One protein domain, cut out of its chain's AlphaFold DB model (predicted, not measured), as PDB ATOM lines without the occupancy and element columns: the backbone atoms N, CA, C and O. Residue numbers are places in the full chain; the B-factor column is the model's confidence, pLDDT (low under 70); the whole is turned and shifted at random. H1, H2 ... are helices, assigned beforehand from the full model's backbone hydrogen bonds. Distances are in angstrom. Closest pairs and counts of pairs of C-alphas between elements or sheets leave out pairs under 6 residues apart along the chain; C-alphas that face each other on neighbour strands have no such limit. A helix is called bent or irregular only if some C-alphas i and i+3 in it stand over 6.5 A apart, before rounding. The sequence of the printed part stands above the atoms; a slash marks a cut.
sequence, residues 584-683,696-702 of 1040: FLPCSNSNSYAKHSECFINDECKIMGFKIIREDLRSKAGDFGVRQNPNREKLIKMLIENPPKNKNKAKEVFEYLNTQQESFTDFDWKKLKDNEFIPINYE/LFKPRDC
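This is residues 584 to 683 and 696 to 702 of the 1040 residues of an uncharacterized protein of Rhizophagus irregularis (UniProt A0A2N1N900). Three helices, H3, H4 and H5, stand loosely side by side with their centres in a triangle; H1 packs on H4, and a loop-rich end holding H2 and residues 584 to 602 makes the other end of the longest axis. The 107 printed residues have five named helices, H1 to H5 in chain order, and no named strand. The class is all helix, though named helices hold 43 residues, under half. It is only just compact, close to loose, with a radius of gyration of the C-alphas of 15.2 A and spans of 45 by 32 by 19 A.

Start at residues 584 to 602, with no named element; there 585 to 586 pair antiparallel with 593 to 594. Next come H1, residues 603 to 608, and H2, residues 615 to 620, which are apart. H2 touches no helix. H3, residues 632 to 641, is close but not clearly touching H4, residues 647 to 659: a shallow tilt of 12 degrees, opposite ways, closest C-alphas Leu 635 and Leu 657, 7.9 A. H1 touches residues 652 to 656 of H4 alone, closest C-alphas Ile 607 and Val 653, 6.2 A. In H3 every O i to N i+4 pair is within hydrogen-bond range; H4 has 8 of 9, H1 and H2 0 of 2, with O i to N i+3 in 3 of 3 and 2 of 3.

Find C-alpha 603 at (-10.577, -50.570, 4.014), where H1 begins. H4 spans 18.6 A. H5, residues 666 to 673, ends at (-28.252, -37.536, 20.310).

Residues 684 to 695 are cut out, a C-alpha gap of 15.8 A. The H2 to H3 link is long. Confidence is under 70 at residues 680 to 683, for instance.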
ATOM      1  N   PHE A 584     -22.312 -63.102  -3.904       67.88
ATOM      2  CA  PHE A 584     -21.312 -63.644  -4.840       67.88
ATOM      3  C   PHE A 584     -19.935 -62.958  -4.797       67.88
ATOM      4  O   PHE A 584     -18.977 -63.477  -5.375       67.88
ATOM      5  N   LEU A 585     -19.791 -61.808  -4.128       71.00
ATOM      6  CA  LEU A 585     -18.527 -61.061  -4.109       71.00
ATOM      7  C   LEU A 585     -17.587 -61.580  -3.014       71.00
ATOM      8  O   LEU A 585     -17.984 -61.592  -1.850       71.00
ATOM      9  N   PRO A 586     -16.352 -62.013  -3.336       74.44
ATOM     10  CA  PRO A 586     -15.403 -62.464  -2.328       74.44
ATOM     11  C   PRO A 586     -14.801 -61.268  -1.583       74.44
ATOM     12  O   PRO A 586     -14.416 -60.261  -2.190       74.44
ATOM     13  N   CYS A 587     -14.666 -61.408  -0.268       77.75
ATOM     14  CA  CYS A 587     -14.173 -60.348   0.603       77.75
ATOM     15  C   CYS A 587     -12.716 -60.577   1.034       77.75
ATOM     16  O   CYS A 587     -12.246 -61.709   1.116       77.75
ATOM     17  N   SER A 588     -11.979 -59.502   1.321       78.88
ATOM     18  CA  SER A 588     -10.613 -59.564   1.872       78.88
ATOM     19  C   SER A 588     -10.592 -59.821   3.382       78.88
ATOM     20  O   SER A 588      -9.594 -60.296   3.919       78.88
ATOM     21  N   ASN A 589     -11.683 -59.490   4.080       75.88
ATOM     22  CA  ASN A 589     -11.815 -59.563   5.535       75.88
ATOM     23  C   ASN A 589     -12.822 -60.619   6.031       75.88
ATOM     24  O   ASN A 589     -13.096 -60.653   7.227       75.88
ATOM     25  N   SER A 590     -13.354 -61.467   5.145       67.06
ATOM     26  CA  SER A 590     -14.237 -62.586   5.494       67.06
ATOM     27  C   SER A 590     -14.063 -63.746   4.513       67.06
ATOM     28  O   SER A 590     -13.858 -63.522   3.324       67.06
ATOM     29  N   ASN A 591     -14.221 -64.978   5.006       66.62
ATOM     30  CA  ASN A 591     -14.318 -66.181   4.170       66.62
ATOM     31  C   ASN A 591     -15.722 -66.360   3.550       66.62
ATOM     32  O   ASN A 591     -15.919 -67.251   2.726       66.62
ATOM     33  N   SER A 592     -16.697 -65.533   3.945       64.25
ATOM     34  CA  SER A 592     -18.025 -65.457   3.325       64.25
ATOM     35  C   SER A 592     -18.005 -64.580   2.073       64.25
ATOM     36  O   SER A 592     -17.264 -63.597   2.008       64.25
ATOM     37  N   TYR A 593     -18.916 -64.847   1.141       73.38
ATOM     38  CA  TYR A 593     -19.241 -63.901   0.078       73.38
ATOM     39  C   TYR A 593     -20.098 -62.728   0.616       73.38
ATOM     40  O   TYR A 593     -20.384 -62.635   1.819       73.38
ATOM     41  N   ALA A 594     -20.433 -61.774  -0.253       72.75
ATOM     42  CA  ALA A 594     -21.244 -60.600   0.061       72.75
ATOM     43  C   ALA A 594     -22.102 -60.165  -1.131       72.75
ATOM     44  O   ALA A 594     -21.739 -60.396  -2.289       72.75
ATOM     45  N   LYS A 595     -23.205 -59.469  -0.840       79.88
ATOM     46  CA  LYS A 595     -23.967 -58.703  -1.834       79.88
ATOM     47  C   LYS A 595     -23.204 -57.429  -2.205       79.88
ATOM     48  O   LYS A 595     -22.478 -56.867  -1.380       79.88
ATOM     49  N   HIS A 596     -23.412 -56.911  -3.415       76.94
ATOM     50  CA  HIS A 596     -22.777 -55.664  -3.877       76.94
ATOM     51  C   HIS A 596     -23.076 -54.451  -2.975       76.94
ATOM     52  O   HIS A 596     -22.241 -53.559  -2.844       76.94
ATOM     53  N   SER A 597     -24.232 -54.440  -2.301       77.62
ATOM     54  CA  SER A 597     -24.629 -53.370  -1.378       77.62
ATOM     55  C   SER A 597     -24.025 -53.490   0.033       77.62
ATOM     56  O   SER A 597     -24.137 -52.547   0.822       77.62
ATOM     57  N   GLU A 598     -23.425 -54.631   0.380       79.44
ATOM     58  CA  GLU A 598     -22.855 -54.945   1.705       79.44
ATOM     59  C   GLU A 598     -21.324 -54.996   1.712       79.44
ATOM     60  O   GLU A 598     -20.702 -55.054   2.775       79.44
ATOM     61  N   CYS A 599     -20.732 -54.979   0.522       84.81
ATOM     62  CA  CYS A 599     -19.302 -54.951   0.294       84.81
ATOM     63  C   CYS A 599     -18.858 -53.526  -0.065       84.81
ATOM     64  O   CYS A 599     -19.573 -52.815  -0.773       84.81
ATOM     65  N   PHE A 600     -17.668 -53.117   0.378       88.56
ATOM     66  CA  PHE A 600     -17.129 -51.773   0.124       88.56
ATOM     67  C   PHE A 600     -15.668 -51.804  -0.333       88.56
ATOM     68  O   PHE A 600     -14.984 -52.824  -0.209       88.56
ATOM     69  N   ILE A 601     -15.203 -50.686  -0.896       85.56
ATOM     70  CA  ILE A 601     -13.827 -50.529  -1.396       85.56
ATOM     71  C   ILE A 601     -12.904 -49.947  -0.315       85.56
ATOM     72  O   ILE A 601     -11.751 -50.357  -0.229       85.56
ATOM     73  N   ASN A 602     -13.384 -49.003   0.505       85.06
ATOM     74  CA  ASN A 602     -12.563 -48.375   1.541       85.06
ATOM     75  C   ASN A 602     -12.299 -49.337   2.715       85.06
ATOM     76  O   ASN A 602     -13.213 -49.684   3.463       85.06
ATOM     77  N   ASP A 603     -11.034 -49.714   2.912       85.12
ATOM     78  CA  ASP A 603     -10.577 -50.570   4.014       85.12
ATOM     79  C   ASP A 603     -10.965 -50.040   5.408       85.12
ATOM     80  O   ASP A 603     -11.198 -50.835   6.322       85.12
ATOM     81  N   GLU A 604     -11.098 -48.721   5.586       79.94
ATOM     82  CA  GLU A 604     -11.492 -48.109   6.863       79.94
ATOM     83  C   GLU A 604     -12.896 -48.542   7.316       79.94
ATOM     84  O   GLU A 604     -13.157 -48.637   8.516       79.94
ATOM     85  N   CYS A 605     -13.789 -48.912   6.389       81.31
ATOM     86  CA  CYS A 605     -15.130 -49.409   6.711       81.31
ATOM     87  C   CYS A 605     -15.096 -50.692   7.565       81.31
ATOM     88  O   CYS A 605     -16.038 -50.966   8.315       81.31
ATOM     89  N   LYS A 606     -13.986 -51.448   7.538       83.75
ATOM     90  CA  LYS A 606     -13.749 -52.603   8.419       83.75
ATOM     91  C   LYS A 606     -13.813 -52.231   9.907       83.75
ATOM     92  O   LYS A 606     -14.140 -53.087  10.727       83.75
ATOM     93  N   ILE A 607     -13.551 -50.970  10.272       81.56
ATOM     94  CA  ILE A 607     -13.639 -50.479  11.658       81.56
ATOM     95  C   ILE A 607     -15.052 -50.676  12.229       81.56
ATOM     96  O   ILE A 607     -15.168 -51.042  13.400       81.56
ATOM     97  N   MET A 608     -16.091 -50.503  11.405       77.06
ATOM     98  CA  MET A 608     -17.504 -50.723  11.753       77.06
ATOM     99  C   MET A 608     -18.030 -52.107  11.319       77.06
ATOM    100  O   MET A 608     -19.233 -52.304  11.218       77.06
ATOM    101  N   GLY A 609     -17.144 -53.071  11.044       77.69
ATOM    102  CA  GLY A 609     -17.528 -54.452  10.724       77.69
ATOM    103  C   GLY A 609     -18.007 -54.701   9.289       77.69
ATOM    104  O   GLY A 609     -18.395 -55.822   8.972       77.69
ATOM    105  N   PHE A 610     -17.956 -53.706   8.397       86.94
ATOM    106  CA  PHE A 610     -18.371 -53.893   7.004       86.94
ATOM    107  C   PHE A 610     -17.419 -54.821   6.222       86.94
ATOM    108  O   PHE A 610     -16.202 -54.838   6.446       86.94
ATOM    109  N   LYS A 611     -17.973 -55.593   5.278       86.88
ATOM    110  CA  LYS A 611     -17.212 -56.486   4.393       86.88
ATOM    111  C   LYS A 611     -16.473 -55.659   3.321       86.88
ATOM    112  O   LYS A 611     -17.040 -54.728   2.751       86.88
ATOM    113  N   ILE A 612     -15.211 -55.984   3.040       87.31
ATOM    114  CA  ILE A 612     -14.351 -55.271   2.075       87.31
ATOM    115  C   ILE A 612     -14.059 -56.168   0.875       87.31
ATOM    116  O   ILE A 612     -13.783 -57.352   1.059       87.31
ATOM    117  N   ILE A 613     -14.087 -55.633  -0.348       84.06
ATOM    118  CA  ILE A 613     -13.861 -56.425  -1.569       84.06
ATOM    119  C   ILE A 613     -12.407 -56.923  -1.666       84.06
ATOM    120  O   ILE A 613     -11.458 -56.214  -1.307       84.06
ATOM    121  N   ARG A 614     -12.223 -58.156  -2.164       81.69
ATOM    122  CA  ARG A 614     -10.899 -58.764  -2.375       81.69
ATOM    123  C   ARG A 614     -10.022 -57.906  -3.302       81.69
ATOM    124  O   ARG A 614     -10.504 -57.354  -4.290       81.69
ATOM    125  N   GLU A 615      -8.734 -57.799  -2.967       78.81
ATOM    126  CA  GLU A 615      -7.788 -56.825  -3.544       78.81
ATOM    127  C   GLU A 615      -7.739 -56.839  -5.082       78.81
ATOM    128  O   GLU A 615      -7.799 -55.797  -5.730       78.81
ATOM    129  N   ASP A 616      -7.705 -58.035  -5.676       67.75
ATOM    130  CA  ASP A 616      -7.630 -58.261  -7.122       67.75
ATOM    131  C   ASP A 616      -8.871 -57.773  -7.889       67.75
ATOM    132  O   ASP A 616      -8.793 -57.508  -9.091       67.75
ATOM    133  N   LEU A 617     -10.007 -57.615  -7.203       71.06
ATOM    134  CA  LEU A 617     -11.271 -57.160  -7.783       71.06
ATOM    135  C   LEU A 617     -11.528 -55.658  -7.594       71.06
ATOM    136  O   LEU A 617     -12.410 -55.119  -8.261       71.06
ATOM    137  N   ARG A 618     -10.747 -54.953  -6.760       78.06
ATOM    138  CA  ARG A 618     -10.924 -53.508  -6.481       78.06
ATOM    139  C   ARG A 618     -10.921 -52.649  -7.742       78.06
ATOM    140  O   ARG A 618     -11.757 -51.763  -7.886       78.06
ATOM    141  N   SER A 619     -10.045 -52.971  -8.695       71.12
ATOM    142  CA  SER A 619      -9.952 -52.295 -10.002       71.12
ATOM    143  C   SER A 619     -11.223 -52.390 -10.864       71.12
ATOM    144  O   SER A 619     -11.368 -51.625 -11.812       71.12
ATOM    145  N   LYS A 620     -12.141 -53.309 -10.534       70.94
ATOM    146  CA  LYS A 620     -13.429 -53.539 -11.207       70.94
ATOM    147  C   LYS A 620     -14.625 -53.357 -10.264       70.94
ATOM    148  O   LYS A 620     -15.738 -53.707 -10.627       70.94
ATOM    149  N   ALA A 621     -14.431 -52.829  -9.054       71.06
ATOM    150  CA  ALA A 621     -15.499 -52.721  -8.056       71.06
ATOM    151  C   ALA A 621     -16.703 -51.889  -8.551       71.06
ATOM    152  O   ALA A 621     -17.849 -52.242  -8.272       71.06
ATOM    153  N   GLY A 622     -16.450 -50.856  -9.366       66.50
ATOM    154  CA  GLY A 622     -17.495 -50.086 -10.050       66.50
ATOM    155  C   GLY A 622     -18.356 -50.930 -11.000       66.50
ATOM    156  O   GLY A 622     -19.577 -50.823 -10.946       66.50
ATOM    157  N   ASP A 623     -17.749 -51.832 -11.783       66.38
ATOM    158  CA  ASP A 623     -18.469 -52.764 -12.673       66.38
ATOM    159  C   ASP A 623     -19.411 -53.698 -11.892       66.38
ATOM    160  O   ASP A 623     -20.405 -54.168 -12.438       66.38
ATOM    161  N   PHE A 624     -19.112 -53.974 -10.617       66.69
ATOM    162  CA  PHE A 624     -19.932 -54.816  -9.743       66.69
ATOM    163  C   PHE A 624     -20.994 -54.040  -8.944       66.69
ATOM    164  O   PHE A 624     -21.755 -54.664  -8.210       66.69
ATOM    165  N   GLY A 625     -21.062 -52.707  -9.052       71.94
ATOM    166  CA  GLY A 625     -21.961 -51.872  -8.242       71.94
ATOM    167  C   GLY A 625     -21.557 -51.754  -6.764       71.94
ATOM    168  O   GLY A 625     -22.401 -51.454  -5.916       71.94
ATOM    169  N   VAL A 626     -20.280 -52.006  -6.452       82.38
ATOM    170  CA  VAL A 626     -19.700 -51.937  -5.101       82.38
ATOM    171  C   VAL A 626     -19.294 -50.495  -4.801       82.38
ATOM    172  O   VAL A 626     -18.567 -49.868  -5.572       82.38
ATOM    173  N   ARG A 627     -19.771 -49.944  -3.679       81.75
ATOM    174  CA  ARG A 627     -19.572 -48.525  -3.332       81.75
ATOM    175  C   ARG A 627     -18.258 -48.287  -2.586       81.75
ATOM    176  O   ARG A 627     -17.750 -49.163  -1.891       81.75
ATOM    177  N   GLN A 628     -17.736 -47.061  -2.680       82.94
ATOM    178  CA  GLN A 628     -16.518 -46.672  -1.961       82.94
ATOM    179  C   GLN A 628     -16.708 -46.752  -0.437       82.94
ATOM    180  O   GLN A 628     -15.902 -47.390   0.232       82.94
ATOM    181  N   ASN A 629     -17.795 -46.160   0.074       82.69
ATOM    182  CA  ASN A 629     -18.182 -46.124   1.489       82.69
ATOM    183  C   ASN A 629     -19.669 -46.533   1.661       82.69
ATOM    184  O   ASN A 629     -20.455 -46.375   0.716       82.69
ATOM    185  N   PRO A 630     -20.085 -47.006   2.854       85.12
ATOM    186  CA  PRO A 630     -21.492 -47.132   3.242       85.12
ATOM    187  C   PRO A 630     -22.236 -45.791   3.191       85.12
ATOM    188  O   PRO A 630     -21.640 -44.730   3.365       85.12
ATOM    189  N   ASN A 631     -23.556 -45.825   2.984       83.94
ATOM    190  CA  ASN A 631     -24.394 -44.628   3.096       83.94
ATOM    191  C   ASN A 631     -24.702 -44.297   4.571       83.94
ATOM    192  O   ASN A 631     -24.644 -45.174   5.436       83.94
ATOM    193  N   ARG A 632     -25.092 -43.041   4.847       82.81
ATOM    194  CA  ARG A 632     -25.430 -42.552   6.202       82.81
ATOM    195  C   ARG A 632     -26.401 -43.477   6.952       82.81
ATOM    196  O   ARG A 632     -26.185 -43.774   8.119       82.81
ATOM    197  N   GLU A 633     -27.405 -44.022   6.265       83.38
ATOM    198  CA  GLU A 633     -28.403 -44.931   6.845       83.38
ATOM    199  C   GLU A 633     -27.780 -46.233   7.361       83.38
ATOM    200  O   GLU A 633     -28.061 -46.627   8.493       83.38
ATOM    201  N   LYS A 634     -26.889 -46.878   6.587       83.19
ATOM    202  CA  LYS A 634     -26.163 -48.074   7.044       83.19
ATOM    203  C   LYS A 634     -25.167 -47.752   8.162       83.19
ATOM    204  O   LYS A 634     -25.031 -48.565   9.071       83.19
ATOM    205  N   LEU A 635     -24.519 -46.582   8.142       85.06
ATOM    206  CA  LEU A 635     -23.628 -46.140   9.227       85.06
ATOM    207  C   LEU A 635     -24.390 -45.953  10.550       85.06
ATOM    208  O   LEU A 635     -23.967 -46.474  11.580       85.06
ATOM    209  N   ILE A 636     -25.536 -45.265  10.515       83.94
ATOM    210  CA  ILE A 636     -26.396 -45.030  11.688       83.94
ATOM    211  C   ILE A 636     -26.984 -46.346  12.200       83.94
ATOM    212  O   ILE A 636     -26.940 -46.603  13.401       83.94
ATOM    213  N   LYS A 637     -27.500 -47.196  11.300       84.81
ATOM    214  CA  LYS A 637     -28.044 -48.513  11.658       84.81
ATOM    215  C   LYS A 637     -26.988 -49.369  12.364       84.81
ATOM    216  O   LYS A 637     -27.237 -49.848  13.464       84.81
ATOM    217  N   MET A 638     -25.791 -49.480  11.784       82.81
ATOM    218  CA  MET A 638     -24.702 -50.277  12.354       82.81
ATOM    219  C   MET A 638     -24.227 -49.747  13.715       82.81
ATOM    220  O   MET A 638     -23.923 -50.541  14.598       82.81
ATOM    221  N   LEU A 639     -24.195 -48.422  13.910       83.56
ATOM    222  CA  LEU A 639     -23.811 -47.820  15.190       83.56
ATOM    223  C   LEU A 639     -24.838 -48.071  16.309       83.56
ATOM    224  O   LEU A 639     -24.437 -48.216  17.460       83.56
ATOM    225  N   ILE A 640     -26.133 -48.100  15.983       84.19
ATOM    226  CA  ILE A 640     -27.214 -48.328  16.956       84.19
ATOM    227  C   ILE A 640     -27.385 -49.824  17.257       84.19
ATOM    228  O   ILE A 640     -27.607 -50.190  18.405       84.19
ATOM    229  N   GLU A 641     -27.263 -50.700  16.253       82.38
ATOM    230  CA  GLU A 641     -27.410 -52.154  16.432       82.38
ATOM    231  C   GLU A 641     -26.153 -52.819  17.012       82.38
ATOM    232  O   GLU A 641     -26.258 -53.790  17.755       82.38
ATOM    233  N   ASN A 642     -24.962 -52.302  16.689       82.25
ATOM    234  CA  ASN A 642     -23.676 -52.818  17.166       82.25
ATOM    235  C   ASN A 642     -22.817 -51.691  17.782       82.25
ATOM    236  O   ASN A 642     -21.731 -51.380  17.274       82.25
ATOM    237  N   PRO A 643     -23.287 -51.055  18.872       82.50
ATOM    238  CA  PRO A 643     -22.585 -49.955  19.517       82.50
ATOM    239  C   PRO A 643     -21.220 -50.400  20.068       82.50
ATOM    240  O   PRO A 643     -21.045 -51.539  20.519       82.50
ATOM    241  N   PRO A 644     -20.208 -49.516  20.054       82.25
ATOM    242  CA  PRO A 644     -18.869 -49.870  20.494       82.25
ATOM    243  C   PRO A 644     -18.835 -50.103  22.011       82.25
ATOM    244  O   PRO A 644     -18.859 -49.156  22.786       82.25
ATOM    245  N   LYS A 645     -18.684 -51.358  22.446       80.12
ATOM    246  CA  LYS A 645     -18.721 -51.746  23.873       80.12
ATOM    247  C   LYS A 645     -17.565 -51.241  24.748       80.12
ATOM    248  O   LYS A 645     -17.576 -51.430  25.957       80.12
ATOM    249  N   ASN A 646     -16.519 -50.644  24.175       77.56
ATOM    250  CA  ASN A 646     -15.397 -50.121  24.957       77.56
ATOM    251  C   ASN A 646     -14.802 -48.851  24.347       77.56
ATOM    252  O   ASN A 646     -14.884 -48.604  23.147       77.56
ATOM    253  N   LYS A 647     -14.132 -48.073  25.197       75.56
ATOM    254  CA  LYS A 647     -13.539 -46.769  24.873       75.56
ATOM    255  C   LYS A 647     -12.568 -46.773  23.686       75.56
ATOM    256  O   LYS A 647     -12.522 -45.786  22.955       75.56
ATOM    257  N   ASN A 648     -11.785 -47.837  23.492       75.25
ATOM    258  CA  ASN A 648     -10.833 -47.910  22.380       75.25
ATOM    259  C   ASN A 648     -11.578 -48.122  21.060       75.25
ATOM    260  O   ASN A 648     -11.356 -47.378  20.108       75.25
ATOM    261  N   LYS A 649     -12.538 -49.056  21.038       79.62
ATOM    262  CA  LYS A 649     -13.387 -49.295  19.867       79.62
ATOM    263  C   LYS A 649     -14.277 -48.093  19.548       79.62
ATOM    264  O   LYS A 649     -14.416 -47.730  18.385       79.62
ATOM    265  N   ALA A 650     -14.809 -47.430  20.574       79.12
ATOM    266  CA  ALA A 650     -15.594 -46.209  20.430       79.12
ATOM    267  C   ALA A 650     -14.769 -45.082  19.801       79.12
ATOM    268  O   ALA A 650     -15.242 -44.419  18.887       79.12
ATOM    269  N   LYS A 651     -13.503 -44.920  20.214       79.81
ATOM    270  CA  LYS A 651     -12.585 -43.960  19.591       79.81
ATOM    271  C   LYS A 651     -12.422 -44.224  18.091       79.81
ATOM    272  O   LYS A 651     -12.613 -43.299  17.316       79.81
ATOM    273  N   GLU A 652     -12.103 -45.458  17.689       81.50
ATOM    274  CA  GLU A 652     -11.938 -45.813  16.268       81.50
ATOM    275  C   GLU A 652     -13.210 -45.536  15.453       81.50
ATOM    276  O   GLU A 652     -13.151 -44.915  14.393       81.50
ATOM    277  N   VAL A 653     -14.368 -45.974  15.960       81.44
ATOM    278  CA  VAL A 653     -15.664 -45.827  15.282       81.44
ATOM    279  C   VAL A 653     -16.058 -44.353  15.156       81.44
ATOM    280  O   VAL A 653     -16.467 -43.925  14.079       81.44
ATOM    281  N   PHE A 654     -15.890 -43.547  16.208       85.81
ATOM    282  CA  PHE A 654     -16.225 -42.119  16.170       85.81
ATOM    283  C   PHE A 654     -15.231 -41.305  15.329       85.81
ATOM    284  O   PHE A 654     -15.646 -40.374  14.642       85.81
ATOM    285  N   GLU A 655     -13.939 -41.655  15.328       79.38
ATOM    286  CA  GLU A 655     -12.948 -41.030  14.439       79.38
ATOM    287  C   GLU A 655     -13.252 -41.331  12.964       79.38
ATOM    288  O   GLU A 655     -13.213 -40.409  12.147       79.38
ATOM    289  N   TYR A 656     -13.651 -42.565  12.628       81.50
ATOM    290  CA  TYR A 656     -14.108 -42.921  11.279       81.50
ATOM    291  C   TYR A 656     -15.392 -42.172  10.883       81.50
ATOM    292  O   TYR A 656     -15.426 -41.530   9.833       81.50
ATOM    293  N   LEU A 657     -16.427 -42.170  11.730       81.19
ATOM    294  CA  LEU A 657     -17.689 -41.465  11.458       81.19
ATOM    295  C   LEU A 657     -17.497 -39.951  11.279       81.19
ATOM    296  O   LEU A 657     -18.150 -39.347  10.431       81.19
ATOM    297  N   ASN A 658     -16.548 -39.344  11.998       79.44
ATOM    298  CA  ASN A 658     -16.182 -37.939  11.824       79.44
ATOM    299  C   ASN A 658     -15.624 -37.636  10.415       79.44
ATOM    300  O   ASN A 658     -15.780 -36.514   9.938       79.44
ATOM    301  N   THR A 659     -15.027 -38.607   9.708       77.75
ATOM    302  CA  THR A 659     -14.626 -38.424   8.293       77.75
ATOM    303  C   THR A 659     -15.819 -38.369   7.337       77.75
ATOM    304  O   THR A 659     -15.705 -37.803   6.256       77.75
ATOM    305  N   GLN A 660     -16.962 -38.940   7.730       75.50
ATOM    306  CA  GLN A 660     -18.183 -39.005   6.923       75.50
ATOM    307  C   GLN A 660     -19.235 -37.965   7.358       75.50
ATOM    308  O   GLN A 660     -20.350 -37.982   6.837       75.50
ATOM    309  N   GLN A 661     -18.911 -37.067   8.301       73.00
ATOM    310  CA  GLN A 661     -19.882 -36.193   8.982       73.00
ATOM    311  C   GLN A 661     -20.688 -35.284   8.041       73.00
ATOM    312  O   GLN A 661     -21.863 -35.043   8.295       73.00
ATOM    313  N   GLU A 662     -20.092 -34.844   6.927       74.06
ATOM    314  CA  GLU A 662     -20.744 -34.005   5.907       74.06
ATOM    315  C   GLU A 662     -21.919 -34.714   5.205       74.06
ATOM    316  O   GLU A 662     -22.740 -34.068   4.561       74.06
ATOM    317  N   SER A 663     -22.030 -36.042   5.339       73.62
ATOM    318  CA  SER A 663     -23.131 -36.837   4.776       73.62
ATOM    319  C   SER A 663     -24.346 -36.999   5.704       73.62
ATOM    320  O   SER A 663     -25.345 -37.586   5.282       73.62
ATOM    321  N   PHE A 664     -24.280 -36.508   6.947       80.19
ATOM    322  CA  PHE A 664     -25.333 -36.644   7.961       80.19
ATOM    323  C   PHE A 664     -26.231 -35.404   7.993       80.19
ATOM    324  O   PHE A 664     -25.748 -34.274   7.989       80.19
ATOM    325  N   THR A 665     -27.544 -35.614   8.075       83.94
ATOM    326  CA  THR A 665     -28.541 -34.537   8.175       83.94
ATOM    327  C   THR A 665     -28.819 -34.145   9.630       83.94
ATOM    328  O   THR A 665     -28.543 -34.908  10.557       83.94
ATOM    329  N   ASP A 666     -29.447 -32.989   9.863       78.62
ATOM    330  CA  ASP A 666     -29.878 -32.577  11.213       78.62
ATOM    331  C   ASP A 666     -30.824 -33.591  11.881       78.62
ATOM    332  O   ASP A 666     -30.797 -33.770  13.102       78.62
ATOM    333  N   PHE A 667     -31.628 -34.302  11.082       81.06
ATOM    334  CA  PHE A 667     -32.475 -35.397  11.553       81.06
ATOM    335  C   PHE A 667     -31.642 -36.584  12.059       81.06
ATOM    336  O   PHE A 667     -31.926 -37.125  13.131       81.06
ATOM    337  N   ASP A 668     -30.576 -36.943  11.340       82.38
ATOM    338  CA  ASP A 668     -29.643 -37.998  11.747       82.38
ATOM    339  C   ASP A 668     -28.918 -37.620  13.047       82.38
ATOM    340  O   ASP A 668     -28.839 -38.427  13.973       82.38
ATOM    341  N   TRP A 669     -28.461 -36.370  13.170       80.81
ATOM    342  CA  TRP A 669     -27.838 -35.869  14.400       80.81
ATOM    343  C   TRP A 669     -28.801 -35.830  15.585       80.81
ATOM    344  O   TRP A 669     -28.389 -36.117  16.710       80.81
ATOM    345  N   LYS A 670     -30.082 -35.509  15.363       79.94
ATOM    346  CA  LYS A 670     -31.119 -35.607  16.398       79.94
ATOM    347  C   LYS A 670     -31.309 -37.059  16.840       79.94
ATOM    348  O   LYS A 670     -31.228 -37.341  18.030       79.94
ATOM    349  N   LYS A 671     -31.439 -37.992  15.890       81.94
ATOM    350  CA  LYS A 671     -31.547 -39.431  16.172       81.94
ATOM    351  C   LYS A 671     -30.343 -39.950  16.966       81.94
ATOM    352  O   LYS A 671     -30.530 -40.653  17.954       81.94
ATOM    353  N   LEU A 672     -29.122 -39.567  16.593       81.75
ATOM    354  CA  LEU A 672     -27.904 -39.970  17.305       81.75
ATOM    355  C   LEU A 672     -27.805 -39.373  18.718       81.75
ATOM    356  O   LEU A 672     -27.362 -40.067  19.625       81.75
ATOM    357  N   LYS A 673     -28.246 -38.131  18.955       80.06
ATOM    358  CA  LYS A 673     -28.252 -37.536  20.310       80.06
ATOM    359  C   LYS A 673     -29.102 -38.321  21.313       80.06
ATOM    360  O   LYS A 673     -28.770 -38.318  22.498       80.06
ATOM    361  N   ASP A 674     -30.158 -38.976  20.830       78.50
ATOM    362  CA  ASP A 674     -31.178 -39.648  21.638       78.50
ATOM    363  C   ASP A 674     -31.003 -41.181  21.743       78.50
ATOM    364  O   ASP A 674     -31.776 -41.822  22.454       78.50
ATOM    365  N   ASN A 675     -30.002 -41.781  21.081       80.12
ATOM    366  CA  ASN A 675     -29.711 -43.226  21.136       80.12
ATOM    367  C   ASN A 675     -28.479 -43.538  22.005       80.12
ATOM    368  O   ASN A 675     -27.537 -42.750  22.071       80.12
ATOM    369  N   GLU A 676     -28.474 -44.700  22.657       83.19
ATOM    370  CA  GLU A 676     -27.435 -45.125  23.605       83.19
ATOM    371  C   GLU A 676     -26.301 -45.867  22.888       83.19
ATOM    372  O   GLU A 676     -26.471 -46.992  22.426       83.19
ATOM    373  N   PHE A 677     -25.132 -45.229  22.769       84.31
ATOM    374  CA  PHE A 677     -23.955 -45.848  22.136       84.31
ATOM    375  C   PHE A 677     -22.601 -45.369  22.690       84.31
ATOM    376  O   PHE A 677     -21.554 -45.725  22.142       84.31
ATOM    377  N   ILE A 678     -22.579 -44.563  23.760       79.94
ATOM    378  CA  ILE A 678     -21.333 -44.134  24.412       79.94
ATOM    379  C   ILE A 678     -21.008 -45.070  25.590       79.94
ATOM    380  O   ILE A 678     -21.721 -45.025  26.591       79.94
ATOM    381  N   PRO A 679     -19.920 -45.865  25.536       76.81
ATOM    382  CA  PRO A 679     -19.474 -46.673  26.671       76.81
ATOM    383  C   PRO A 679     -18.691 -45.829  27.692       76.81
ATOM    384  O   PRO A 679     -17.742 -45.117  27.333       76.81
ATOM    385  N   ILE A 680     -19.016 -45.954  28.981       65.38
ATOM    386  CA  ILE A 680     -18.316 -45.265  30.078       65.38
ATOM    387  C   ILE A 680     -17.774 -46.292  31.083       65.38
ATOM    388  O   ILE A 680     -18.534 -46.985  31.743       65.38
ATOM    389  N   ASN A 681     -16.446 -46.347  31.253       56.12
ATOM    390  CA  ASN A 681     -15.814 -47.146  32.311       56.12
ATOM    391  C   ASN A 681     -15.603 -46.309  33.581       56.12
ATOM    392  O   ASN A 681     -14.847 -45.329  33.561       56.12
ATOM    393  N   TYR A 682     -16.181 -46.753  34.696       51.66
ATOM    394  CA  TYR A 682     -15.901 -46.227  36.031       51.66
ATOM    395  C   TYR A 682     -14.546 -46.744  36.548       51.66
ATOM    396  O   TYR A 682     -14.429 -47.867  37.033       51.66
ATOM    397  N   GLU A 683     -13.493 -45.923  36.474       40.66
ATOM    398  CA  GLU A 683     -12.237 -46.222  37.177       40.66
ATOM    399  C   GLU A 683     -12.383 -45.924  38.685       40.66
ATOM    400  O   GLU A 683     -12.270 -44.777  39.117       40.66
ATOM    401  N   LEU A 696     -24.696 -48.384  28.223       73.88
ATOM    402  CA  LEU A 696     -24.443 -47.424  27.155       73.88
ATOM    403  C   LEU A 696     -25.229 -46.140  27.417       73.88
ATOM    404  O   LEU A 696     -26.406 -46.166  27.758       73.88
ATOM    405  N   PHE A 697     -24.587 -44.997  27.199       77.00
ATOM    406  CA  PHE A 697     -25.181 -43.694  27.480       77.00
ATOM    407  C   PHE A 697     -25.513 -42.936  26.192       77.00
ATOM    408  O   PHE A 697     -24.838 -43.077  25.162       77.00
ATOM    409  N   LYS A 698     -26.559 -42.103  26.253       78.38
ATOM    410  CA  LYS A 698     -26.927 -41.187  25.166       78.38
ATOM    411  C   LYS A 698     -25.915 -40.038  25.085       78.38
ATOM    412  O   LYS A 698     -25.556 -39.483  26.128       78.38
ATOM    413  N   PRO A 699     -25.500 -39.588  23.886       77.31
ATOM    414  CA  PRO A 699     -24.584 -38.455  23.740       77.31
ATOM    415  C   PRO A 699     -25.042 -37.167  24.425       77.31
ATOM    416  O   PRO A 699     -24.204 -36.426  24.929       77.31
ATOM    417  N   ARG A 700     -26.353 -36.904  24.468       69.69
ATOM    418  CA  ARG A 700     -26.924 -35.716  25.126       69.69
ATOM    419  C   ARG A 700     -26.795 -35.735  26.658       69.69
ATOM    420  O   ARG A 700     -26.741 -34.674  27.267       69.69
ATOM    421  N   ASP A 701     -26.718 -36.930  27.245       68.06
ATOM    422  CA  ASP A 701     -26.636 -37.160  28.692       68.06
ATOM    423  C   ASP A 701     -25.159 -37.283  29.152       68.06
ATOM    424  O   ASP A 701     -24.864 -37.524  30.322       68.06
ATOM    425  N   CYS A 702     -24.206 -37.089  28.227       64.50
ATOM    426  CA  CYS A 702     -22.763 -37.183  28.445       64.50
ATOM    427  C   CYS A 702     -22.066 -35.816  28.339       64.50
ATOM    428  O   CYS A 702     -22.186 -35.114  27.336       64.50
TER     429      CYS A 702